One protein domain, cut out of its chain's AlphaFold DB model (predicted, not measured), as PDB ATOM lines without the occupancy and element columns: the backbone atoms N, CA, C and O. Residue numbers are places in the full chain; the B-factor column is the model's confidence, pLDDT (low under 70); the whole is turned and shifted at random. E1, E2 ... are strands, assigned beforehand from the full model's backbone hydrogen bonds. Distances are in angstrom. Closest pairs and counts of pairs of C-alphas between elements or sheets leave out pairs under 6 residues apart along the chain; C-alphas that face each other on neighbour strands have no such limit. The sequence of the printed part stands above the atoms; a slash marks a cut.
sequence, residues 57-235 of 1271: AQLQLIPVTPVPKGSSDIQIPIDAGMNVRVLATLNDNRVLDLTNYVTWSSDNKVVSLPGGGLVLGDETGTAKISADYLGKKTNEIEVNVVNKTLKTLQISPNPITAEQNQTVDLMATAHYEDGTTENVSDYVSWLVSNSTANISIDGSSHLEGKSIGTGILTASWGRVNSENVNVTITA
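This is residues 57 to 235 of the 1271 residues of an uncharacterized protein of Vibrio crassostreae (UniProt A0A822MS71). What does the model look like? It has two lobes built of strands, each with two layers partly face to face, and the long bent strand E9 passes from one lobe into the other. In the first lobe E1, E3 and E4 face E8 and E5; in the second, the curled sheet E10 E18 E17 E14 lies over E11, E16, E15 and the later part of E9. What is it made of, and how large is it? The printed part has 179 residues, no named helix and 18 named strands, E1 to E18 along the chain: all strand, in two branched sheets, one mixed sheet and one antiparallel sheet. It is only just compact, close to loose, with a radius of gyration of the C-alphas of 18.6 A and spans of 58 by 47 by 30 A.

Which strands come first? E1 is residues 57 to 63, beginning at C-alpha 57 (-16.066, -32.054, 55.735), E2 74 to 78, E3 81 to 90, E4 95 to 97, E5 103 to 106, E6 111 to 115, E7 118 to 121 and E8 125 to 133. E3 is 29.3 A long and E8 26.9 A. Which follow? E9 is residues 141 to 156, 32.8 A long, E10 160 to 163, E11 167 to 169, E12 171 to 176, E13 181 to 183, E14 189 to 193, E15 199 to 201, E16 206 to 209, E17 215 to 221 and E18 229 to 234, ending at C-alpha 234 (15.035, -0.373, 26.447).

How is E1 paired? E3 is antiparallel to E1 (N 60 and O 87, 2.9 A), to E4 in a hairpin (N 88 and O 96, 2.9 A) and to E7 (N 82 and O 119, 2.9 A). E6 and E7 are a hairpin (N 112 and O 120, 3.0 A). What does E9 join? It bends by 89 degrees at residue 147, with E8 antiparallel (N 127 and O 143, 2.9 A) and E2 parallel (N 76 and O 144, 2.9 A), then E12 antiparallel (N 154 and O 173, 3.0 A). E5 pairs with E8 (N 105 and O 130, 2.9 A) and E13 with E12 (N 174 and O 182, 2.8 A). What of the other sheets? E18 is parallel to E10 (N 162 and O 232, 2.9 A) and antiparallel to E17 (N 217 and O 229, 2.8 A), which pairs with E14 (N 191 and O 218, 2.9 A). E16 is antiparallel to E11 (N 168 and O 207, 2.8 A) and E15 (N 208 and O 200, 2.8 A).

How far does it reach? The two C-alphas farthest apart, those of Gly 135 and Ala 235, are 58.9 A apart. Is it unbroken and sure? The printed part has no cut and no long link. The pLDDT is under 70 at residues 65 to 74, 202 to 204 and 235.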
ATOM      1  N   ALA A  57     -15.972 -30.688  56.250       84.19
ATOM      2  CA  ALA A  57     -16.066 -32.054  55.735       84.19
ATOM      3  C   ALA A  57     -14.697 -32.753  55.730       84.19
ATOM      4  O   ALA A  57     -14.589 -33.926  56.090       84.19
ATOM      5  N   GLN A  58     -13.644 -32.025  55.349       86.00
ATOM      6  CA  GLN A  58     -12.280 -32.543  55.256       86.00
ATOM      7  C   GLN A  58     -11.262 -31.454  55.611       86.00
ATOM      8  O   GLN A  58     -11.364 -30.330  55.126       86.00
ATOM      9  N   LEU A  59     -10.260 -31.797  56.424       89.81
ATOM     10  CA  LEU A  59      -9.139 -30.922  56.773       89.81
ATOM     11  C   LEU A  59      -7.838 -31.580  56.294       89.81
ATOM     12  O   LEU A  59      -7.535 -32.701  56.702       89.81
ATOM     13  N   GLN A  60      -7.083 -30.912  55.421       88.75
ATOM     14  CA  GLN A  60      -5.825 -31.434  54.878       88.75
ATOM     15  C   GLN A  60      -4.665 -30.476  55.121       88.75
ATOM     16  O   GLN A  60      -4.796 -29.270  54.931       88.75
ATOM     17  N   LEU A  61      -3.515 -31.042  55.477       87.75
ATOM     18  CA  LEU A  61      -2.222 -30.368  55.447       87.75
ATOM     19  C   LEU A  61      -1.530 -30.735  54.131       87.75
ATOM     20  O   LEU A  61      -1.387 -31.923  53.830       87.75
ATOM     21  N   ILE A  62      -1.104 -29.735  53.360       82.88
ATOM     22  CA  ILE A  62      -0.420 -29.914  52.071       82.88
ATOM     23  C   ILE A  62       0.868 -29.074  51.988       82.88
ATOM     24  O   ILE A  62       0.900 -27.964  52.523       82.88
ATOM     25  N   PRO A  63       1.924 -29.538  51.292       76.12
ATOM     26  CA  PRO A  63       3.053 -28.687  50.927       76.12
ATOM     27  C   PRO A  63       2.626 -27.601  49.939       76.12
ATOM     28  O   PRO A  63       1.841 -27.865  49.025       76.12
ATOM     29  N   VAL A  64       3.190 -26.399  50.062       71.31
ATOM     30  CA  VAL A  64       3.144 -25.423  48.969       71.31
ATOM     31  C   VAL A  64       4.151 -25.875  47.915       71.31
ATOM     32  O   VAL A  64       5.356 -25.838  48.137       71.31
ATOM     33  N   THR A  65       3.649 -26.343  46.773       57.38
ATOM     34  CA  THR A  65       4.478 -26.665  45.603       57.38
ATOM     35  C   THR A  65       5.158 -25.403  45.057       57.38
ATOM     36  O   THR A  65       4.517 -24.350  45.087       57.38
ATOM     37  N   PRO A  66       6.371 -25.493  44.482       50.81
ATOM     38  CA  PRO A  66       7.012 -26.699  43.941       50.81
ATOM     39  C   PRO A  66       7.609 -27.651  44.988       50.81
ATOM     40  O   PRO A  66       8.352 -27.268  45.877       50.81
ATOM     41  N   VAL A  67       7.298 -28.938  44.824       52.97
ATOM     42  CA  VAL A  67       8.042 -30.069  45.400       52.97
ATOM     43  C   VAL A  67       8.662 -30.810  44.206       52.97
ATOM     44  O   VAL A  67       7.976 -30.921  43.180       52.97
ATOM     45  N   PRO A  68       9.914 -31.308  44.269       45.88
ATOM     46  CA  PRO A  68      10.553 -31.947  43.122       45.88
ATOM     47  C   PRO A  68       9.713 -33.084  42.526       45.88
ATOM     48  O   PRO A  68       9.319 -34.022  43.221       45.88
ATOM     49  N   LYS A  69       9.477 -33.041  41.207       37.72
ATOM     50  CA  LYS A  69       8.817 -34.127  40.459       37.72
ATOM     51  C   LYS A  69       9.710 -35.375  40.410       37.72
ATOM     52  O   LYS A  69      10.367 -35.633  39.406       37.72
ATOM     53  N   GLY A  70       9.710 -36.158  41.486       43.75
ATOM     54  CA  GLY A  70      10.407 -37.445  41.551       43.75
ATOM     55  C   GLY A  70      10.669 -37.998  42.955       43.75
ATOM     56  O   GLY A  70      10.893 -39.198  43.071       43.75
ATOM     57  N   SER A  71      10.620 -37.174  44.006       42.28
ATOM     58  CA  SER A  71      10.867 -37.597  45.393       42.28
ATOM     59  C   SER A  71       9.588 -37.558  46.230       42.28
ATOM     60  O   SER A  71       8.930 -36.523  46.307       42.28
ATOM     61  N   SER A  72       9.258 -38.671  46.890       45.31
ATOM     62  CA  SER A  72       8.216 -38.743  47.927       45.31
ATOM     63  C   SER A  72       8.587 -37.983  49.201       45.31
ATOM     64  O   SER A  72       7.707 -37.573  49.954       45.31
ATOM     65  N   ASP A  73       9.887 -37.809  49.427       57.41
ATOM     66  CA  ASP A  73      10.442 -37.391  50.704       57.41
ATOM     67  C   ASP A  73      10.806 -35.908  50.626       57.41
ATOM     68  O   ASP A  73      11.629 -35.498  49.801       57.41
ATOM     69  N   ILE A  74      10.207 -35.102  51.496       64.44
ATOM     70  CA  ILE A  74      10.485 -33.671  51.609       64.44
ATOM     71  C   ILE A  74      11.816 -33.499  52.344       64.44
ATOM     72  O   ILE A  74      11.906 -33.822  53.526       64.44
ATOM     73  N   GLN A  75      12.835 -32.998  51.645       72.50
ATOM     74  CA  GLN A  75      14.173 -32.747  52.188       72.50
ATOM     75  C   GLN A  75      14.363 -31.238  52.405       72.50
ATOM     76  O   GLN A  75      14.249 -30.480  51.442       72.50
ATOM     77  N   ILE A  76      14.681 -30.793  53.626       80.31
ATOM     78  CA  ILE A  76      15.056 -29.392  53.909       80.31
ATOM     79  C   ILE A  76      16.423 -29.307  54.615       80.31
ATOM     80  O   ILE A  76      16.703 -30.113  55.499       80.31
ATOM     81  N   PRO A  77      17.311 -28.368  54.246       80.81
ATOM     82  CA  PRO A  77      18.526 -28.078  55.015       80.81
ATOM     83  C   PRO A  77      18.245 -27.476  56.403       80.81
ATOM     84  O   PRO A  77      17.183 -26.902  56.645       80.81
ATOM     85  N   ILE A  78      19.235 -27.538  57.296       80.25
ATOM     86  CA  ILE A  78      19.264 -26.787  58.560       80.25
ATOM     87  C   ILE A  78      19.315 -25.280  58.256       80.25
ATOM     88  O   ILE A  78      20.016 -24.847  57.334       80.25
ATOM     89  N   ASP A  79      18.549 -24.501  59.024       80.12
ATOM     90  CA  ASP A  79      18.259 -23.063  58.863       80.12
ATOM     91  C   ASP A  79      17.521 -22.666  57.568       80.12
ATOM     92  O   ASP A  79      17.088 -21.517  57.428       80.12
ATOM     93  N   ALA A  80      17.288 -23.610  56.652       80.38
ATOM     94  CA  ALA A  80      16.333 -23.458  55.561       80.38
ATOM     95  C   ALA A  80      14.897 -23.756  56.038       80.38
ATOM     96  O   ALA A  80      14.653 -24.156  57.181       80.38
ATOM     97  N   GLY A  81      13.922 -23.548  55.154       77.06
ATOM     98  CA  GLY A  81      12.523 -23.803  55.475       77.06
ATOM     99  C   GLY A  81      11.631 -24.005  54.261       77.06
ATOM    100  O   GLY A  81      12.029 -23.765  53.122       77.06
ATOM    101  N   MET A  82      10.403 -24.434  54.526       80.19
ATOM    102  CA  MET A  82       9.359 -24.624  53.523       80.19
ATOM    103  C   MET A  82       8.020 -24.082  54.017       80.19
ATOM    104  O   MET A  82       7.781 -24.003  55.222       80.19
ATOM    105  N   ASN A  83       7.120 -23.789  53.082       79.12
ATOM    106  CA  ASN A  83       5.745 -23.423  53.399       79.12
ATOM    107  C   ASN A  83       4.804 -24.621  53.201       79.12
ATOM    108  O   ASN A  83       4.870 -25.337  52.199       79.12
ATOM    109  N   VAL A  84       3.889 -24.803  54.144       83.25
ATOM    110  CA  VAL A  84       2.766 -25.745  54.100       83.25
ATOM    111  C   VAL A  84       1.460 -24.976  54.316       83.25
ATOM    112  O   VAL A  84       1.455 -23.907  54.922       83.25
ATOM    113  N   ARG A  85       0.338 -25.502  53.818       86.62
ATOM    114  CA  ARG A  85      -0.997 -24.916  54.008       86.62
ATOM    115  C   ARG A  85      -1.958 -25.918  54.621       86.62
ATOM    116  O   ARG A  85      -1.938 -27.093  54.258       86.62
ATOM    117  N   VAL A  86      -2.840 -25.430  55.489       87.81
ATOM    118  CA  VAL A  86      -4.017 -26.180  55.937       87.81
ATOM    119  C   VAL A  86      -5.226 -25.722  55.141       87.81
ATOM    120  O   VAL A  86      -5.662 -24.579  55.270       87.81
ATOM    121  N   LEU A  87      -5.782 -26.624  54.337       88.94
ATOM    122  CA  LEU A  87      -7.016 -26.392  53.598       88.94
ATOM    123  C   LEU A  87      -8.172 -27.148  54.257       88.94
ATOM    124  O   LEU A  87      -8.083 -28.350  54.514       88.94
ATOM    125  N   ALA A  88      -9.266 -26.434  54.506       87.88
ATOM    126  CA  ALA A  88     -10.527 -26.990  54.970       87.88
ATOM    127  C   ALA A  88     -11.544 -26.984  53.829       87.88
ATOM    128  O   ALA A  88     -11.974 -25.918  53.386       87.88
ATOM    129  N   THR A  89     -11.963 -28.165  53.384       87.94
ATOM    130  CA  THR A  89     -13.148 -28.317  52.538       87.94
ATOM    131  C   THR A  89     -14.368 -28.346  53.449       87.94
ATOM    132  O   THR A  89     -14.500 -29.235  54.294       87.94
ATOM    133  N   LEU A  90     -15.253 -27.365  53.300       86.38
ATOM    134  CA  LEU A  90     -16.515 -27.292  54.028       86.38
ATOM    135  C   LEU A  90     -17.546 -28.283  53.468       86.38
ATOM    136  O   LEU A  90     -17.430 -28.758  52.339       86.38
ATOM    137  N   ASN A  91     -18.600 -28.545  54.241       83.69
ATOM    138  CA  ASN A  91     -19.736 -29.392  53.847       83.69
ATOM    139  C   ASN A  91     -20.470 -28.906  52.572       83.69
ATOM    140  O   ASN A  91     -21.224 -29.669  51.974       83.69
ATOM    141  N   ASP A  92     -20.245 -27.659  52.139       84.06
ATOM    142  CA  ASP A  92     -20.771 -27.067  50.898       84.06
ATOM    143  C   ASP A  92     -19.767 -27.069  49.721       84.06
ATOM    144  O   ASP A  92     -20.004 -26.435  48.691       84.06
ATOM    145  N   ASN A  93     -18.654 -27.802  49.855       82.31
ATOM    146  CA  ASN A  93     -17.517 -27.883  48.928       82.31
ATOM    147  C   ASN A  93     -16.699 -26.590  48.734       82.31
ATOM    148  O   ASN A  93     -15.786 -26.581  47.904       82.31
ATOM    149  N   ARG A  94     -16.939 -25.507  49.490       85.69
ATOM    150  CA  ARG A  94     -15.989 -24.381  49.520       85.69
ATOM    151  C   ARG A  94     -14.696 -24.807  50.213       85.69
ATOM    152  O   ARG A  94     -14.731 -25.472  51.244       85.69
ATOM    153  N   VAL A  95     -13.559 -24.375  49.671       84.50
ATOM    154  CA  VAL A  95     -12.238 -24.588  50.273       84.50
ATOM    155  C   VAL A  95     -11.774 -23.291  50.930       84.50
ATOM    156  O   VAL A  95     -11.705 -22.254  50.269       84.50
ATOM    157  N   LEU A  96     -11.457 -23.350  52.222       86.38
ATOM    158  CA  LEU A  96     -10.874 -22.252  52.991       86.38
ATOM    159  C   LEU A  96      -9.422 -22.561  53.356       86.38
ATOM    160  O   LEU A  96      -9.087 -23.693  53.700       86.38
ATOM    161  N   ASP A  97      -8.575 -21.535  53.327       87.75
ATOM    162  CA  ASP A  97      -7.203 -21.611  53.821       87.75
ATOM    163  C   ASP A  97      -7.176 -21.219  55.308       87.75
ATOM    164  O   ASP A  97      -7.408 -20.062  55.666       87.75
ATOM    165  N   LEU A  98      -6.946 -22.208  56.175       87.94
ATOM    166  CA  LEU A  98      -6.946 -22.061  57.634       87.94
ATOM    167  C   LEU A  98      -5.529 -22.003  58.226       87.94
ATOM    168  O   LEU A  98      -5.382 -22.044  59.442       87.94
ATOM    169  N   THR A  99      -4.484 -21.868  57.405       85.31
ATOM    170  CA  THR A  99      -3.058 -21.950  57.798       85.31
ATOM    171  C   THR A  99      -2.665 -21.049  58.988       85.31
ATOM    172  O   THR A  99      -1.795 -21.410  59.783       85.31
ATOM    173  N   ASN A 100      -3.345 -19.908  59.156       83.38
ATOM    174  CA  ASN A 100      -3.124 -18.941  60.243       83.38
ATOM    175  C   ASN A 100      -4.065 -19.110  61.457       83.38
ATOM    176  O   ASN A 100      -3.921 -18.383  62.435       83.38
ATOM    177  N   TYR A 101      -5.028 -20.031  61.391       84.75
ATOM    178  CA  TYR A 101      -6.127 -20.209  62.355       84.75
ATOM    179  C   TYR A 101      -6.074 -21.576  63.071       84.75
ATOM    180  O   TYR A 101      -7.036 -21.977  63.721       84.75
ATOM    181  N   VAL A 102      -4.962 -22.303  62.928       85.62
ATOM    182  CA  VAL A 102      -4.731 -23.649  63.479       85.62
ATOM    183  C   VAL A 102      -3.625 -23.664  64.527       85.62
ATOM    184  O   VAL A 102      -2.686 -22.869  64.476       85.62
ATOM    185  N   THR A 103      -3.688 -24.643  65.426       85.25
ATOM    186  CA  THR A 103      -2.577 -24.985  66.319       85.25
ATOM    187  C   THR A 103      -1.631 -25.943  65.600       85.25
ATOM    188  O   THR A 103      -2.025 -27.042  65.208       85.25
ATOM    189  N   TRP A 104      -0.377 -25.532  65.425       87.94
ATOM    190  CA  TRP A 104       0.672 -26.315  64.768       87.94
ATOM    191  C   TRP A 104       1.368 -27.274  65.744       87.94
ATOM    192  O   TRP A 104       1.593 -26.930  66.903       87.94
ATOM    193  N   SER A 105       1.737 -28.472  65.281       87.00
ATOM    194  CA  SER A 105       2.434 -29.480  66.090       87.00
ATOM    195  C   SER A 105       3.457 -30.287  65.283       87.00
ATOM    196  O   SER A 105       3.249 -30.563  64.101       87.00
ATOM    197  N   SER A 106       4.548 -30.670  65.947       87.56
ATOM    198  CA  SER A 106       5.588 -31.584  65.459       87.56
ATOM    199  C   SER A 106       5.753 -32.715  66.474       87.56
ATOM    200  O   SER A 106       5.645 -32.469  67.678       87.56
ATOM    201  N   ASP A 107       6.014 -33.941  66.019       87.00
ATOM    202  CA  ASP A 107       6.262 -35.089  66.900       87.00
ATOM    203  C   ASP A 107       7.605 -34.999  67.650       87.00
ATOM    204  O   ASP A 107       7.750 -35.563  68.738       87.00
ATOM    205  N   ASN A 108       8.578 -34.261  67.104       86.88
ATOM    206  CA  ASN A 108       9.889 -34.042  67.710       86.88
ATOM    207  C   ASN A 108      10.546 -32.704  67.287       86.88
ATOM    208  O   ASN A 108       9.943 -31.892  66.585       86.88
ATOM    209  N   LYS A 109      11.774 -32.452  67.766       85.12
ATOM    210  CA  LYS A 109      12.492 -31.163  67.656       85.12
ATOM    211  C   LYS A 109      13.289 -30.937  66.365       85.12
ATOM    212  O   LYS A 109      13.829 -29.850  66.199       85.12
ATOM    213  N   VAL A 110      13.357 -31.920  65.467       87.12
ATOM    214  CA  VAL A 110      14.052 -31.814  64.168       87.12
ATOM    215  C   VAL A 110      13.590 -30.594  63.356       87.12
ATOM    216  O   VAL A 110      14.410 -29.958  62.692       87.12
ATOM    217  N   VAL A 111      12.310 -30.212  63.468       86.50
ATOM    218  CA  VAL A 111      11.770 -28.960  62.915       86.50
ATOM    219  C   VAL A 111      11.153 -28.061  63.985       86.50
ATOM    220  O   VAL A 111      10.546 -28.548  64.943       86.50
ATOM    221  N   SER A 112      11.210 -26.744  63.769       85.06
ATOM    222  CA  SER A 112      10.355 -25.774  64.461       85.06
ATOM    223  C   SER A 112       9.243 -25.239  63.559       85.06
ATOM    224  O   SER A 112       9.370 -25.129  62.337       85.06
ATOM    225  N   LEU A 113       8.121 -24.909  64.202       86.31
ATOM    226  CA  LEU A 113       6.900 -24.401  63.580       86.31
ATOM    227  C   LEU A 113       6.595 -23.011  64.168       86.31
ATOM    228  O   LEU A 113       5.778 -22.907  65.083       86.31
ATOM    229  N   PRO A 114       7.258 -21.934  63.697       75.31
ATOM    230  CA  PRO A 114       7.055 -20.569  64.206       75.31
ATOM    231  C   PRO A 114       5.655 -19.986  63.930       75.31
ATOM    232  O   PRO A 114       5.357 -18.881  64.378       75.31
ATOM    233  N   GLY A 115       4.798 -20.713  63.206       73.62
ATOM    234  CA  GLY A 115       3.444 -20.310  62.830       73.62
ATOM    235  C   GLY A 115       3.328 -19.945  61.348       73.62
ATOM    236  O   GLY A 115       4.291 -20.025  60.588       73.62
ATOM    237  N   GLY A 116       2.117 -19.579  60.922       74.12
ATOM    238  CA  GLY A 116       1.849 -19.098  59.559       74.12
ATOM    239  C   GLY A 116       2.094 -20.107  58.429       74.12
ATOM    240  O   GLY A 116       2.205 -19.702  57.277       74.12
ATOM    241  N   GLY A 117       2.206 -21.404  58.741       76.88
ATOM    242  CA  GLY A 117       2.529 -22.450  57.764       76.88
ATOM    243  C   GLY A 117       4.013 -22.574  57.409       76.88
ATOM    244  O   GLY A 117       4.348 -23.356  56.523       76.88
ATOM    245  N   LEU A 118       4.911 -21.849  58.081       83.06
ATOM    246  CA  LEU A 118       6.354 -22.007  57.899       83.06
ATOM    247  C   LEU A 118       6.883 -23.181  58.739       83.06
ATOM    248  O   LEU A 118       6.604 -23.278  59.935       83.06
ATOM    249  N   VAL A 119       7.689 -24.038  58.113       84.12
ATOM    250  CA  VAL A 119       8.440 -25.136  58.741       84.12
ATOM    251  C   VAL A 119       9.928 -24.846  58.577       84.12
ATOM    252  O   VAL A 119      10.376 -24.608  57.454       84.12
ATOM    253  N   LEU A 120      10.693 -24.864  59.669       83.31
ATOM    254  CA  LEU A 120      12.144 -24.636  59.673       83.31
ATOM    255  C   LEU A 120      12.884 -25.898  60.120       83.31
ATOM    256  O   LEU A 120      12.455 -26.536  61.078       83.31
ATOM    257  N   GLY A 121      13.997 -26.239  59.466       84.12
ATOM    258  CA  GLY A 121      14.881 -27.324  59.904       84.12
ATOM    259  C   GLY A 121      15.875 -26.845  60.965       84.12
ATOM    260  O   GLY A 121      16.642 -25.921  60.699       84.12
ATOM    261  N   ASP A 122      15.881 -27.473  62.143       82.62
ATOM    262  CA  ASP A 122      16.756 -27.108  63.272       82.62
ATOM    263  C   ASP A 122      17.822 -28.172  63.581       82.62
ATOM    264  O   ASP A 122      18.978 -27.834  63.832       82.62
ATOM    265  N   GLU A 123      17.469 -29.459  63.525       83.12
ATOM    266  CA  GLU A 123      18.387 -30.581  63.779       83.12
ATOM    267  C   GLU A 123      18.249 -31.639  62.672       83.12
ATOM    268  O   GLU A 123      17.163 -31.837  62.136       83.12
ATOM    269  N   THR A 124      19.326 -32.354  62.320       85.50
ATOM    270  CA  THR A 124      19.248 -33.446  61.327       85.50
ATOM    271  C   THR A 124      18.386 -34.605  61.829       85.50
ATOM    272  O   THR A 124      18.659 -35.171  62.887       85.50
ATOM    273  N   GLY A 125      17.423 -35.039  61.019       84.00
ATOM    274  CA  GLY A 125      16.573 -36.193  61.309       84.00
ATOM    275  C   GLY A 125      15.262 -36.133  60.535       84.00
ATOM    276  O   GLY A 125      15.159 -35.426  59.540       84.00
ATOM    277  N   THR A 126      14.239 -36.835  61.018       83.69
ATOM    278  CA  THR A 126      12.895 -36.800  60.424       83.69
ATOM    279  C   THR A 126      11.876 -36.382  61.478       83.69
ATOM    280  O   THR A 126      11.929 -36.870  62.607       83.69
ATOM    281  N   ALA A 127      10.948 -35.499  61.116       86.12
ATOM    282  CA  ALA A 127       9.819 -35.090  61.943       86.12
ATOM    283  C   ALA A 127       8.492 -35.272  61.215       86.12
ATOM    284  O   ALA A 127       8.416 -35.176  59.989       86.12
ATOM    285  N   LYS A 128       7.432 -35.479  61.990       88.75
ATOM    286  CA  LYS A 128       6.057 -35.493  61.506       88.75
ATOM    287  C   LYS A 128       5.313 -34.278  62.012       88.75
ATOM    288  O   LYS A 128       5.181 -34.080  63.218       88.75
ATOM    289  N   ILE A 129       4.808 -33.488  61.076       89.81
ATOM    290  CA  ILE A 129       4.060 -32.267  61.359       89.81
ATOM    291  C   ILE A 129       2.569 -32.482  61.106       89.81
ATOM    292  O   ILE A 129       2.176 -33.123  60.133       89.81
ATOM    293  N   SER A 130       1.730 -31.936  61.983       89.06
ATOM    294  CA  SER A 130       0.273 -31.908  61.820       89.06
ATOM    295  C   SER A 130      -0.314 -30.647  62.454       89.06
ATOM    296  O   SER A 130       0.306 -30.035  63.330       89.06
ATOM    297  N   ALA A 131      -1.509 -30.258  62.022       89.12
ATOM    298  CA  ALA A 131      -2.222 -29.108  62.558       89.12
ATOM    299  C   ALA A 131      -3.601 -29.511  63.095       89.12
ATOM    300  O   ALA A 131      -4.227 -30.448  62.596       89.12
ATOM    301  N   ASP A 132      -4.072 -28.784  64.105       87.19
ATOM    302  CA  ASP A 132      -5.379 -28.970  64.736       87.19
ATOM    303  C   ASP A 132      -6.231 -27.698  64.580       87.19
ATOM    304  O   ASP A 132      -5.783 -26.594  64.903       87.19
ATOM    305  N   TYR A 133      -7.455 -27.855  64.068       87.12
ATOM    306  CA  TYR A 133      -8.487 -26.822  64.046       87.12
ATOM    307  C   TYR A 133      -9.663 -27.249  64.928       87.12
ATOM    308  O   TYR A 133     -10.454 -28.113  64.541       87.12
ATOM    309  N   LEU A 134      -9.803 -26.618  66.098       84.25
ATOM    310  CA  LEU A 134     -10.933 -26.812  67.018       84.25
ATOM    311  C   LEU A 134     -11.229 -28.300  67.341       84.25
ATOM    312  O   LEU A 134     -12.388 -28.702  67.447       84.25
ATOM    313  N   GLY A 135     -10.189 -29.130  67.476       80.94
ATOM    314  CA  GLY A 135     -10.278 -30.564  67.771       80.94
ATOM    315  C   GLY A 135     -10.316 -31.484  66.543       80.94
ATOM    316  O   GLY A 135     -10.351 -32.706  66.704       80.94
ATOM    317  N   LYS A 136     -10.303 -30.943  65.316       83.88
ATOM    318  CA  LYS A 136     -10.093 -31.717  64.079       83.88
ATOM    319  C   LYS A 136      -8.639 -31.605  63.633       83.88
ATOM    320  O   LYS A 136      -8.160 -30.515  63.338       83.88
ATOM    321  N   LYS A 137      -7.961 -32.750  63.515       86.75
ATOM    322  CA  LYS A 137      -6.576 -32.839  63.031       86.75
ATOM    323  C   LYS A 137      -6.490 -33.044  61.523       86.75
ATOM    324  O   LYS A 137      -7.351 -33.691  60.927       86.75
ATOM    325  N   THR A 138      -5.426 -32.520  60.925       89.75
ATOM    326  CA  THR A 138      -5.016 -32.826  59.550       89.75
ATOM    327  C   THR A 138      -4.448 -34.244  59.434       89.75
ATOM    328  O   THR A 138      -4.177 -34.917  60.428       89.75
ATOM    329  N   ASN A 139      -4.157 -34.673  58.203       87.06
ATOM    330  CA  ASN A 139      -3.095 -35.654  57.981       87.06
ATOM    331  C   ASN A 139      -1.746 -35.152  58.533       87.06
ATOM    332  O   ASN A 139      -1.498 -33.944  58.598       87.06
ATOM    333  N   GLU A 140      -0.861 -36.086  58.867       88.25
ATOM    334  CA  GLU A 140       0.558 -35.800  59.080       88.25
ATOM    335  C   GLU A 140       1.265 -35.564  57.729       88.25
ATOM    336  O   GLU A 140       0.841 -36.087  56.692       88.25
ATOM    337  N   ILE A 141       2.354 -34.795  57.747       85.62
ATOM    338  CA  ILE A 141       3.382 -34.765  56.698       85.62
ATOM    339  C   ILE A 141       4.719 -35.125  57.342       85.62
ATOM    340  O   ILE A 141       5.047 -34.616  58.412       85.62
ATOM    341  N   GLU A 142       5.494 -35.982  56.682       83.69
ATOM    342  CA  GLU A 142       6.846 -36.347  57.102       83.69
ATOM    343  C   GLU A 142       7.874 -35.430  56.413       83.69
ATOM    344  O   GLU A 142       7.885 -35.300  55.188       83.69
ATOM    345  N   VAL A 143       8.703 -34.756  57.214       83.00
ATOM    346  CA  VAL A 143       9.716 -33.777  56.789       83.00
ATOM    347  C   VAL A 143      11.084 -34.265  57.253       83.00
ATOM    348  O   VAL A 143      11.290 -34.530  58.437       83.00
ATOM    349  N   ASN A 144      12.020 -34.393  56.318       82.19
ATOM    350  CA  ASN A 144      13.368 -34.898  56.548       82.19
ATOM    351  C   ASN A 144      14.361 -33.726  56.484       82.19
ATOM    352  O   ASN A 144      14.470 -33.042  55.465       82.19
ATOM    353  N   VAL A 145      15.051 -33.459  57.588       83.81
ATOM    354  CA  VAL A 145      16.046 -32.390  57.692       83.81
ATOM    355  C   VAL A 145      17.424 -32.978  57.429       83.81
ATOM    356  O   VAL A 145      17.948 -33.764  58.225       83.81
ATOM    357  N   VAL A 146      18.029 -32.594  56.306       81.00
ATOM    358  CA  VAL A 146      19.337 -33.108  55.886       81.00
ATOM    359  C   VAL A 146      20.478 -32.443  56.650       81.00
ATOM    360  O   VAL A 146      20.396 -31.283  57.049       81.00
ATOM    361  N   ASN A 147      21.599 -33.156  56.797       81.06
ATOM    362  CA  ASN A 147      22.824 -32.613  57.389       81.06
ATOM    363  C   ASN A 147      23.568 -31.687  56.405       81.06
ATOM    364  O   ASN A 147      24.628 -32.026  55.880       81.06
ATOM    365  N   LYS A 148      22.962 -30.529  56.134       78.88
ATOM    366  CA  LYS A 148      23.542 -29.367  55.454       78.88
ATOM    367  C   LYS A 148      23.012 -28.110  56.125       78.88
ATOM    368  O   LYS A 148      21.809 -28.014  56.331       78.88
ATOM    369  N   THR A 149      23.874 -27.134  56.391       81.62
ATOM    370  CA  THR A 149      23.474 -25.824  56.933       81.62
ATOM    371  C   THR A 149      23.567 -24.762  55.843       81.62
ATOM    372  O   THR A 149      24.583 -24.677  55.146       81.62
ATOM    373  N   LEU A 150      22.504 -23.972  55.675       80.19
ATOM    374  CA  LEU A 150      22.443 -22.879  54.703       80.19
ATOM    375  C   LEU A 150      23.313 -21.695  55.154       80.19
ATOM    376  O   LEU A 150      23.158 -21.190  56.260       80.19
ATOM    377  N   LYS A 151      24.226 -21.242  54.286       83.88
ATOM    378  CA  LYS A 151      25.209 -20.188  54.583       83.88
ATOM    379  C   LYS A 151      24.815 -18.835  53.989       83.88
ATOM    380  O   LYS A 151      24.812 -17.835  54.701       83.88
ATOM    381  N   THR A 152      24.500 -18.787  52.693       85.25
ATOM    382  CA  THR A 152      24.088 -17.559  51.981       85.25
ATOM    383  C   THR A 152      23.169 -17.852  50.789       85.25
ATOM    384  O   THR A 152      23.135 -18.963  50.257       85.25
ATOM    385  N   LEU A 153      22.447 -16.817  50.340       86.81
ATOM    386  CA  LEU A 153      21.688 -16.785  49.086       86.81
ATOM    387  C   LEU A 153      22.282 -15.732  48.139       86.81
ATOM    388  O   LEU A 153      22.636 -14.635  48.573       86.81
ATOM    389  N   GLN A 154      22.340 -16.030  46.840       87.38
ATOM    390  CA  GLN A 154      22.740 -15.077  45.794       87.38
ATOM    391  C   GLN A 154      21.726 -15.047  44.647       87.38
ATOM    392  O   GLN A 154      21.177 -16.085  44.291       87.38
ATOM    393  N   ILE A 155      21.507 -13.868  44.056       90.44
ATOM    394  CA  ILE A 155      20.583 -13.640  42.933       90.44
ATOM    395  C   ILE A 155      21.384 -13.365  41.652       90.44
ATOM    396  O   ILE A 155      22.368 -12.623  41.680       90.44
ATOM    397  N   SER A 156      20.931 -13.924  40.532       83.56
ATOM    398  CA  SER A 156      21.447 -13.679  39.182       83.56
ATOM    399  C   SER A 156      20.287 -13.471  38.188       83.56
ATOM    400  O   SER A 156      19.266 -14.140  38.348       83.56
ATOM    401  N   PRO A 157      20.413 -12.606  37.162       82.62
ATOM    402  CA  PRO A 157      21.516 -11.670  36.939       82.62
ATOM    403  C   PRO A 157      21.540 -10.535  37.978       82.62
ATOM    404  O   PRO A 157      20.548 -10.252  38.644       82.62
ATOM    405  N   ASN A 158      22.695  -9.886  38.130       81.81
ATOM    406  CA  ASN A 158      22.882  -8.735  39.013       81.81
ATOM    407  C   ASN A 158      23.888  -7.754  38.373       81.81
ATOM    408  O   ASN A 158      25.060  -8.119  38.237       81.81
ATOM    409  N   PRO A 159      23.482  -6.527  37.981       79.94
ATOM    410  CA  PRO A 159      22.111  -5.996  37.950       79.94
ATOM    411  C   PRO A 159      21.254  -6.599  36.815       79.94
ATOM    412  O   PRO A 159      21.750  -7.343  35.970       79.94
ATOM    413  N   ILE A 160      19.965  -6.254  36.794       88.75
ATOM    414  CA  ILE A 160      18.932  -6.763  35.876       88.75
ATOM    415  C   ILE A 160      18.515  -5.648  34.891       88.75
ATOM    416  O   ILE A 160      18.306  -4.510  35.308       88.75
ATOM    417  N   THR A 161      18.349  -5.949  33.598       83.50
ATOM    418  CA  THR A 161      17.877  -4.986  32.573       83.50
ATOM    419  C   THR A 161      17.060  -5.700  31.485       83.50
ATOM    420  O   THR A 161      17.428  -6.809  31.108       83.50
ATOM    421  N   ALA A 162      15.996  -5.072  30.967       81.19
ATOM    422  CA  ALA A 162      15.110  -5.610  29.918       81.19
ATOM    423  C   ALA A 162      14.766  -4.558  28.832       81.19
ATOM    424  O   ALA A 162      15.294  -3.454  28.854       81.19
ATOM    425  N   GLU A 163      13.844  -4.859  27.917       82.62
ATOM    426  CA  GLU A 163      13.093  -3.906  27.076       82.62
ATOM    427  C   GLU A 163      11.642  -3.757  27.597       82.62
ATOM    428  O   GLU A 163      11.194  -4.563  28.417       82.62
ATOM    429  N   GLN A 164      10.885  -2.719  27.206       80.00
ATOM    430  CA  GLN A 164       9.518  -2.564  27.745       80.00
ATOM    431  C   GLN A 164       8.601  -3.684  27.226       80.00
ATOM    432  O   GLN A 164       8.480  -3.883  26.019       80.00
ATOM    433  N   ASN A 165       7.909  -4.369  28.145       78.62
ATOM    434  CA  ASN A 165       7.167  -5.614  27.887       78.62
ATOM    435  C   ASN A 165       8.061  -6.804  27.469       78.62
ATOM    436  O   ASN A 165       7.573  -7.758  26.864       78.62
ATOM    437  N   GLN A 166       9.358  -6.769  27.792       81.50
ATOM    438  CA  GLN A 166      10.225  -7.946  27.777       81.50
ATOM    439  C   GLN A 166      10.301  -8.560  29.184       81.50
ATOM    440  O   GLN A 166      10.414  -7.851  30.188       81.50
ATOM    441  N   THR A 167      10.278  -9.889  29.234       80.56
ATOM    442  CA  THR A 167      10.497 -10.692  30.443       80.56
ATOM    443  C   THR A 167      11.981 -11.043  30.604       80.56
ATOM    444  O   THR A 167      12.681 -11.237  29.608       80.56
ATOM    445  N   VAL A 168      12.460 -11.135  31.847       84.62
ATOM    446  CA  VAL A 168      13.819 -11.566  32.209       84.62
ATOM    447  C   VAL A 168      13.756 -12.615  33.316       84.62
ATOM    448  O   VAL A 168      13.090 -12.418  34.331       84.62
ATOM    449  N   ASP A 169      14.480 -13.711  33.128       86.38
ATOM    450  CA  ASP A 169      14.498 -14.847  34.048       86.38
ATOM    451  C   ASP A 169      15.452 -14.573  35.228       86.38
ATOM    452  O   ASP A 169      16.578 -14.102  35.034       86.38
ATOM    453  N   LEU A 170      15.021 -14.881  36.455       87.94
ATOM    454  CA  LEU A 170      15.826 -14.768  37.676       87.94
ATOM    455  C   LEU A 170      16.271 -16.144  38.183       87.94
ATOM    456  O   LEU A 170      15.569 -17.141  38.029       87.94
ATOM    457  N   MET A 171      17.415 -16.187  38.865       85.38
ATOM    458  CA  MET A 171      17.910 -17.380  39.547       85.38
ATOM    459  C   MET A 171      18.428 -17.051  40.952       85.38
ATOM    460  O   MET A 171      19.355 -16.254  41.098       85.38
ATOM    461  N   ALA A 172      17.883 -17.707  41.979       85.19
ATOM    462  CA  ALA A 172      18.429 -17.713  43.335       85.19
ATOM    463  C   ALA A 172      19.270 -18.976  43.577       85.19
ATOM    464  O   ALA A 172      18.824 -20.094  43.322       85.19
ATOM    465  N   THR A 173      20.492 -18.805  44.085       86.69
ATOM    466  CA  THR A 173      21.435 -19.896  44.375       86.69
ATOM    467  C   THR A 173      21.762 -19.947  45.865       86.69
ATOM    468  O   THR A 173      22.352 -19.009  46.413       86.69
ATOM    469  N   ALA A 174      21.411 -21.059  46.507       83.94
ATOM    470  CA  ALA A 174      21.823 -21.390  47.861       83.94
ATOM    471  C   ALA A 174      23.289 -21.825  47.883       83.94
ATOM    472  O   ALA A 174      23.755 -22.522  46.981       83.94
ATOM    473  N   HIS A 175      23.996 -21.419  48.932       84.06
ATOM    474  CA  HIS A 175      25.349 -21.854  49.250       84.06
ATOM    475  C   HIS A 175      25.346 -22.443  50.661       84.06
ATOM    476  O   HIS A 175      24.823 -21.819  51.587       84.06
ATOM    477  N   TYR A 176      25.927 -23.627  50.830       86.19
ATOM    478  CA  TYR A 176      25.939 -24.370  52.092       86.19
ATOM    479  C   TYR A 176      27.319 -24.333  52.770       86.19
ATOM    480  O   TYR A 176      28.339 -24.089  52.124       86.19
ATOM    481  N   GLU A 177      27.374 -24.609  54.079       83.81
ATOM    482  CA  GLU A 177      28.645 -24.692  54.830       83.81
ATOM    483  C   GLU A 177      29.566 -25.844  54.378       83.81
ATOM    484  O   GLU A 177      30.774 -25.789  54.599       83.81
ATOM    485  N   ASP A 178      29.037 -26.861  53.685       80.50
ATOM    486  CA  ASP A 178      29.840 -27.920  53.048       80.50
ATOM    487  C   ASP A 178      30.521 -27.470  51.733       80.50
ATOM    488  O   ASP A 178      31.272 -28.234  51.124       80.50
ATOM    489  N   GLY A 179      30.273 -26.230  51.291       81.50
ATOM    490  CA  GLY A 179      30.791 -25.657  50.049       81.50
ATOM    491  C   GLY A 179      30.012 -26.044  48.787       81.50
ATOM    492  O   GLY A 179      30.405 -25.638  47.694       81.50
ATOM    493  N   THR A 180      28.922 -26.809  48.904       84.31
ATOM    494  CA  THR A 180      28.028 -27.106  47.776       84.31
ATOM    495  C   THR A 180      27.031 -25.972  47.526       84.31
ATOM    496  O   THR A 180      26.771 -25.136  48.398       84.31
ATOM    497  N   THR A 181      26.470 -25.936  46.316       83.88
ATOM    498  CA  THR A 181      25.481 -24.938  45.893       83.88
ATOM    499  C   THR A 181      24.300 -25.583  45.176       83.88
ATOM    500  O   THR A 181      24.408 -26.694  44.654       83.88
ATOM    501  N   GLU A 182      23.160 -24.893  45.169       82.44
ATOM    502  CA  GLU A 182      21.894 -25.409  44.644       82.44
ATOM    503  C   GLU A 182      21.014 -24.272  44.106       82.44
ATOM    504  O   GLU A 182      20.978 -23.186  44.684       82.44
ATOM    505  N   ASN A 183      20.309 -24.501  42.993       82.62
ATOM    506  CA  ASN A 183      19.311 -23.553  42.491       82.62
ATOM    507  C   ASN A 183      18.028 -23.706  43.315       82.62
ATOM    508  O   ASN A 183      17.420 -24.774  43.317       82.62
ATOM    509  N   VAL A 184      17.630 -22.631  43.992       80.81
ATOM    510  CA  VAL A 184      16.494 -22.594  44.923       80.81
ATOM    511  C   VAL A 184      15.482 -21.495  44.582       80.81
ATOM    512  O   VAL A 184      14.684 -21.104  45.428       80.81
ATOM    513  N   SER A 185      15.498 -20.999  43.340       79.50
ATOM    514  CA  SER A 185      14.575 -19.964  42.818       79.50
ATOM    515  C   SER A 185      13.101 -20.269  43.103       79.50
ATOM    516  O   SER A 185      12.339 -19.378  43.462       79.50
ATOM    517  N   ASP A 186      12.774 -21.556  43.015       71.44
ATOM    518  CA  ASP A 186      11.476 -22.186  43.251       71.44
ATOM    519  C   ASP A 186      11.049 -22.236  44.740       71.44
ATOM    520  O   ASP A 186       9.877 -22.466  45.033       71.44
ATOM    521  N   TYR A 187      11.974 -22.030  45.689       70.88
ATOM    522  CA  TYR A 187      11.725 -22.113  47.142       70.88
ATOM    523  C   TYR A 187      11.910 -20.782  47.886       70.88
ATOM    524  O   TYR A 187      11.491 -20.664  49.042       70.88
ATOM    525  N   VAL A 188      12.554 -19.785  47.268       77.00
ATOM    526  CA  VAL A 188      12.765 -18.472  47.893       77.00
ATOM    527  C   VAL A 188      11.505 -17.609  47.822       77.00
ATOM    528  O   VAL A 188      10.776 -17.605  46.834       77.00
ATOM    529  N   SER A 189      11.278 -16.793  48.850       78.69
ATOM    530  CA  SER A 189      10.321 -15.688  48.770       78.69
ATOM    531  C   SER A 189      11.025 -14.431  48.252       78.69
ATOM    532  O   SER A 189      11.958 -13.922  48.884       78.69
ATOM    533  N   TRP A 190      10.584 -13.955  47.086       83.38
ATOM    534  CA  TRP A 190      11.091 -12.763  46.403       83.38
ATOM    535  C   TRP A 190      10.395 -11.490  46.909       83.38
ATOM    536  O   TRP A 190       9.166 -11.426  46.959       83.38
ATOM    537  N   LEU A 191      11.167 -10.452  47.238       84.44
ATOM    538  CA  LEU A 191      10.669  -9.159  47.710       84.44
ATOM    539  C   LEU A 191      11.230  -8.014  46.859       84.44
ATOM    540  O   LEU A 191      12.437  -7.774  46.842       84.44
ATOM    541  N   VAL A 192      10.342  -7.266  46.198       84.25
ATOM    542  CA  VAL A 192      10.680  -5.999  45.531       84.25
ATOM    543  C   VAL A 192      10.473  -4.841  46.508       84.25
ATOM    544  O   VAL A 192       9.431  -4.742  47.155       84.25
ATOM    545  N   SER A 193      11.446  -3.937  46.595       76.88
ATOM    546  CA  SER A 193      11.386  -2.725  47.417       76.88
ATOM    547  C   SER A 193      11.902  -1.499  46.654       76.88
ATOM    548  O   SER A 193      12.596  -1.617  45.644       76.88
ATOM    549  N   ASN A 194      11.542  -0.299  47.125       73.44
ATOM    550  CA  ASN A 194      12.039   0.989  46.616       73.44
ATOM    551  C   ASN A 194      11.957   1.163  45.077       73.44
ATOM    552  O   ASN A 194      12.834   1.781  44.472       73.44
ATOM    553  N   SER A 195      10.916   0.613  44.440       74.12
ATOM    554  CA  SER A 195      10.749   0.653  42.982       74.12
ATOM    555  C   SER A 195      10.055   1.923  42.483       74.12
ATOM    556  O   SER A 195       9.090   2.406  43.072       74.12
ATOM    557  N   THR A 196      10.535   2.423  41.347       80.19
ATOM    558  CA  THR A 196       9.922   3.457  40.498       80.19
ATOM    559  C   THR A 196       9.326   2.878  39.209       80.19
ATOM    560  O   THR A 196       8.481   3.523  38.591       80.19
ATOM    561  N   ALA A 197       9.722   1.663  38.809       73.75
ATOM    562  CA  ALA A 197       9.055   0.894  37.759       73.75
ATOM    563  C   ALA A 197       7.909   0.041  38.325       73.75
ATOM    564  O   ALA A 197       7.983  -0.450  39.456       73.75
ATOM    565  N   ASN A 198       6.890  -0.217  37.503       80.62
ATOM    566  CA  ASN A 198       5.945  -1.301  37.747       80.62
ATOM    567  C   ASN A 198       6.607  -2.632  37.348       80.62
ATOM    568  O   ASN A 198       6.607  -3.013  36.173       80.62
ATOM    569  N   ILE A 199       7.232  -3.273  38.337       82.38
ATOM    570  CA  ILE A 199       7.926  -4.556  38.219       82.38
ATOM    571  C   ILE A 199       6.984  -5.646  38.726       82.38
ATOM    572  O   ILE A 199       6.597  -5.639  39.893       82.38
ATOM    573  N   SER A 200       6.648  -6.592  37.854       80.69
ATOM    574  CA  SER A 200       5.961  -7.828  38.230       80.69
ATOM    575  C   SER A 200       6.989  -8.951  38.308       80.69
ATOM    576  O   SER A 200       7.850  -9.028  37.437       80.69
ATOM    577  N   ILE A 201       6.886  -9.836  39.299       80.56
ATOM    578  CA  ILE A 201       7.616 -11.110  39.319       80.56
ATOM    579  C   ILE A 201       6.573 -12.216  39.483       80.56
ATOM    580  O   ILE A 201       5.669 -12.069  40.311       80.56
ATOM    581  N   ASP A 202       6.633 -13.275  38.673       68.12
ATOM    582  CA  ASP A 202       5.811 -14.461  38.925       68.12
ATOM    583  C   ASP A 202       6.338 -15.267  40.122       68.12
ATOM    584  O   ASP A 202       7.475 -15.101  40.559       68.12
ATOM    585  N   GLY A 203       5.497 -16.124  40.704       58.59
ATOM    586  CA  GLY A 203       5.826 -16.872  41.926       58.59
ATOM    587  C   GLY A 203       6.865 -17.988  41.755       58.59
ATOM    588  O   GLY A 203       6.858 -18.915  42.557       58.59
ATOM    589  N   SER A 204       7.688 -17.933  40.706       63.12
ATOM    590  CA  SER A 204       8.651 -18.965  40.309       63.12
ATOM    591  C   SER A 204      10.019 -18.370  39.959       63.12
ATOM    592  O   SER A 204      11.015 -18.749  40.572       63.12
ATOM    593  N   SER A 205      10.092 -17.418  39.019       73.19
ATOM    594  CA  SER A 205      11.374 -16.786  38.643       73.19
ATOM    595  C   SER A 205      11.302 -15.618  37.646       73.19
ATOM    596  O   SER A 205      12.312 -14.937  37.477       73.19
ATOM    597  N   HIS A 206      10.190 -15.350  36.958       82.19
ATOM    598  CA  HIS A 206      10.215 -14.437  35.803       82.19
ATOM    599  C   HIS A 206       9.841 -12.998  36.177       82.19
ATOM    600  O   HIS A 206       8.766 -12.754  36.724       82.19
ATOM    601  N   LEU A 207      10.701 -12.034  35.835       86.88
ATOM    602  CA  LEU A 207      10.508 -10.599  36.057       86.88
ATOM    603  C   LEU A 207      10.044  -9.902  34.768       86.88
ATOM    604  O   LEU A 207      10.693 -10.009  33.732       86.88
ATOM    605  N   GLU A 208       8.958  -9.130  34.831       84.25
ATOM    606  CA  GLU A 208       8.404  -8.376  33.696       84.25
ATOM    607  C   GLU A 208       8.381  -6.864  33.983       84.25
ATOM    608  O   GLU A 208       7.771  -6.397  34.953       84.25
ATOM    609  N   GLY A 209       9.029  -6.084  33.110       78.88
ATOM    610  CA  GLY A 209       9.081  -4.621  33.181       78.88
ATOM    611  C   GLY A 209       7.958  -3.944  32.393       78.88
ATOM    612  O   GLY A 209       8.113  -3.652  31.204       78.88
ATOM    613  N   LYS A 210       6.834  -3.641  33.057       78.19
ATOM    614  CA  LYS A 210       5.640  -3.040  32.416       78.19
ATOM    615  C   LYS A 210       5.774  -1.540  32.163       78.19
ATOM    616  O   LYS A 210       5.108  -0.989  31.285       78.19
ATOM    617  N   SER A 211       6.659  -0.869  32.898       77.38
ATOM    618  CA  SER A 211       7.008   0.536  32.687       77.38
ATOM    619  C   SER A 211       8.509   0.769  32.828       77.38
ATOM    620  O   SER A 211       9.192   0.081  33.583       77.38
ATOM    621  N   ILE A 212       9.009   1.796  32.142       82.50
ATOM    622  CA  ILE A 212      10.389   2.276  32.274       82.50
ATOM    623  C   ILE A 212      10.603   2.826  33.698       82.50
ATOM    624  O   ILE A 212       9.766   3.573  34.202       82.50
ATOM    625  N   GLY A 213      11.713   2.454  34.343       83.12
ATOM    626  CA  GLY A 213      12.081   2.864  35.705       83.12
ATOM    627  C   GLY A 213      13.127   1.922  36.317       83.12
ATOM    628  O   GLY A 213      13.785   1.180  35.587       83.12
ATOM    629  N   THR A 214      13.273   1.946  37.644       83.75
ATOM    630  CA  THR A 214      14.229   1.117  38.411       83.75
ATOM    631  C   THR A 214      13.624   0.573  39.710       83.75
ATOM    632  O   THR A 214      12.576   1.054  40.129       83.75
ATOM    633  N   GLY A 215      14.273  -0.386  40.381       85.44
ATOM    634  CA  GLY A 215      13.872  -0.883  41.709       85.44
ATOM    635  C   GLY A 215      14.903  -1.821  42.347       85.44
ATOM    636  O   GLY A 215      15.904  -2.133  41.700       85.44
ATOM    637  N   ILE A 216      14.659  -2.243  43.597       86.50
ATOM    638  CA  ILE A 216      15.521  -3.146  44.384       86.50
ATOM    639  C   ILE A 216      14.826  -4.501  44.607       86.50
ATOM    640  O   ILE A 216      13.630  -4.540  44.884       86.50
ATOM    641  N   LEU A 217      15.582  -5.597  44.536       89.62
ATOM    642  CA  LEU A 217      15.139  -6.980  44.739       89.62
ATOM    643  C   LEU A 217      15.962  -7.685  45.830       89.62
ATOM    644  O   LEU A 217      17.184  -7.532  45.873       89.62
ATOM    645  N   THR A 218      15.296  -8.507  46.643       85.50
ATOM    646  CA  THR A 218      15.892  -9.370  47.679       85.50
ATOM    647  C   THR A 218      15.186 -10.736  47.680       85.50
ATOM    648  O   THR A 218      13.995 -10.811  47.377       85.50
ATOM    649  N   ALA A 219      15.892 -11.817  48.021       86.38
ATOM    650  CA  ALA A 219      15.366 -13.183  48.124       86.38
ATOM    651  C   ALA A 219      15.593 -13.746  49.538       86.38
ATOM    652  O   ALA A 219      16.568 -13.392  50.201       86.38
ATOM    653  N   SER A 220      14.703 -14.626  50.000       81.12
ATOM    654  CA  SER A 220      14.706 -15.157  51.372       81.12
ATOM    655  C   SER A 220      14.338 -16.643  51.415       81.12
ATOM    656  O   SER A 220      13.434 -17.068  50.698       81.12
ATOM    657  N   TRP A 221      15.033 -17.441  52.233       84.50
ATOM    658  CA  TRP A 221      14.775 -18.876  52.419       84.50
ATOM    659  C   TRP A 221      15.087 -19.299  53.858       84.50
ATOM    660  O   TRP A 221      16.212 -19.128  54.333       84.50
ATOM    661  N   GLY A 222      14.089 -19.837  54.563       78.56
ATOM    662  CA  GLY A 222      14.205 -20.151  55.988       78.56
ATOM    663  C   GLY A 222      14.594 -18.918  56.810       78.56
ATOM    664  O   GLY A 222      13.869 -17.926  56.825       78.56
ATOM    665  N   ARG A 223      15.747 -18.978  57.484       79.00
ATOM    666  CA  ARG A 223      16.315 -17.874  58.279       79.00
ATOM    667  C   ARG A 223      17.303 -16.986  57.506       79.00
ATOM    668  O   ARG A 223      17.805 -16.015  58.073       79.00
ATOM    669  N   VAL A 224      17.601 -17.292  56.240       81.00
ATOM    670  CA  VAL A 224      18.668 -16.643  55.455       81.00
ATOM    671  C   VAL A 224      18.090 -15.744  54.360       81.00
ATOM    672  O   VAL A 224      17.166 -16.123  53.643       81.00
ATOM    673  N   ASN A 225      18.679 -14.556  54.196       83.50
ATOM    674  CA  ASN A 225      18.350 -13.587  53.146       83.50
ATOM    675  C   ASN A 225      19.536 -13.394  52.186       83.50
ATOM    676  O   ASN A 225      20.690 -13.607  52.563       83.50
ATOM    677  N   SER A 226      19.258 -12.963  50.956       87.19
ATOM    678  CA  SER A 226      20.273 -12.523  49.993       87.19
ATOM    679  C   SER A 226      20.734 -11.084  50.248       87.19
ATOM    680  O   SER A 226      20.098 -10.319  50.974       87.19
ATOM    681  N   GLU A 227      21.802 -10.679  49.562       86.12
ATOM    682  CA  GLU A 227      22.079  -9.259  49.314       86.12
ATOM    683  C   GLU A 227      21.062  -8.652  48.318       86.12
ATOM    684  O   GLU A 227      20.281  -9.373  47.686       86.12
ATOM    685  N   ASN A 228      21.065  -7.321  48.182       87.62
ATOM    686  CA  ASN A 228      20.104  -6.554  47.376       87.62
ATOM    687  C   ASN A 228      20.586  -6.316  45.926       87.62
ATOM    688  O   ASN A 228      21.757  -6.006  45.706       87.62
ATOM    689  N   VAL A 229      19.672  -6.376  44.947       88.19
ATOM    690  CA  VAL A 229      19.943  -6.297  43.487       88.19
ATOM    691  C   VAL A 229      19.086  -5.221  42.788       88.19
ATOM    692  O   VAL A 229      17.987  -4.944  43.249       88.19
ATOM    693  N   ASN A 230      19.555  -4.613  41.680       86.38
ATOM    694  CA  ASN A 230      18.910  -3.475  40.972       86.38
ATOM    695  C   ASN A 230      18.358  -3.820  39.550       86.38
ATOM    696  O   ASN A 230      18.865  -4.758  38.938       86.38
ATOM    697  N   VAL A 231      17.390  -3.045  38.996       87.81
ATOM    698  CA  VAL A 231      16.602  -3.340  37.740       87.81
ATOM    699  C   VAL A 231      16.439  -2.129  36.740       87.81
ATOM    700  O   VAL A 231      16.397  -1.007  37.243       87.81
ATOM    701  N   THR A 232      16.352  -2.267  35.375       84.19
ATOM    702  CA  THR A 232      16.220  -1.170  34.302       84.19
ATOM    703  C   THR A 232      15.652  -1.609  32.868       84.19
ATOM    704  O   THR A 232      15.406  -2.800  32.720       84.19
ATOM    705  N   ILE A 233      15.403  -0.735  31.818       86.56
ATOM    706  CA  ILE A 233      14.577  -0.972  30.539       86.56
ATOM    707  C   ILE A 233      15.013  -0.291  29.135       86.56
ATOM    708  O   ILE A 233      15.429   0.867  29.192       86.56
ATOM    709  N   THR A 234      14.820  -0.889  27.897       75.06
ATOM    710  CA  THR A 234      15.035  -0.373  26.447       75.06
ATOM    711  C   THR A 234      14.014  -0.767  25.255       75.06
ATOM    712  O   THR A 234      12.857  -1.024  25.597       75.06
ATOM    713  N   ALA A 235      14.333  -0.713  23.899       54.34
ATOM    714  CA  ALA A 235      13.489  -1.037  22.646       54.34
ATOM    715  C   ALA A 235      14.207  -1.250  21.202       54.34
ATOM    716  O   ALA A 235      15.313  -0.735  21.029       54.34
TER     717      ALA A 235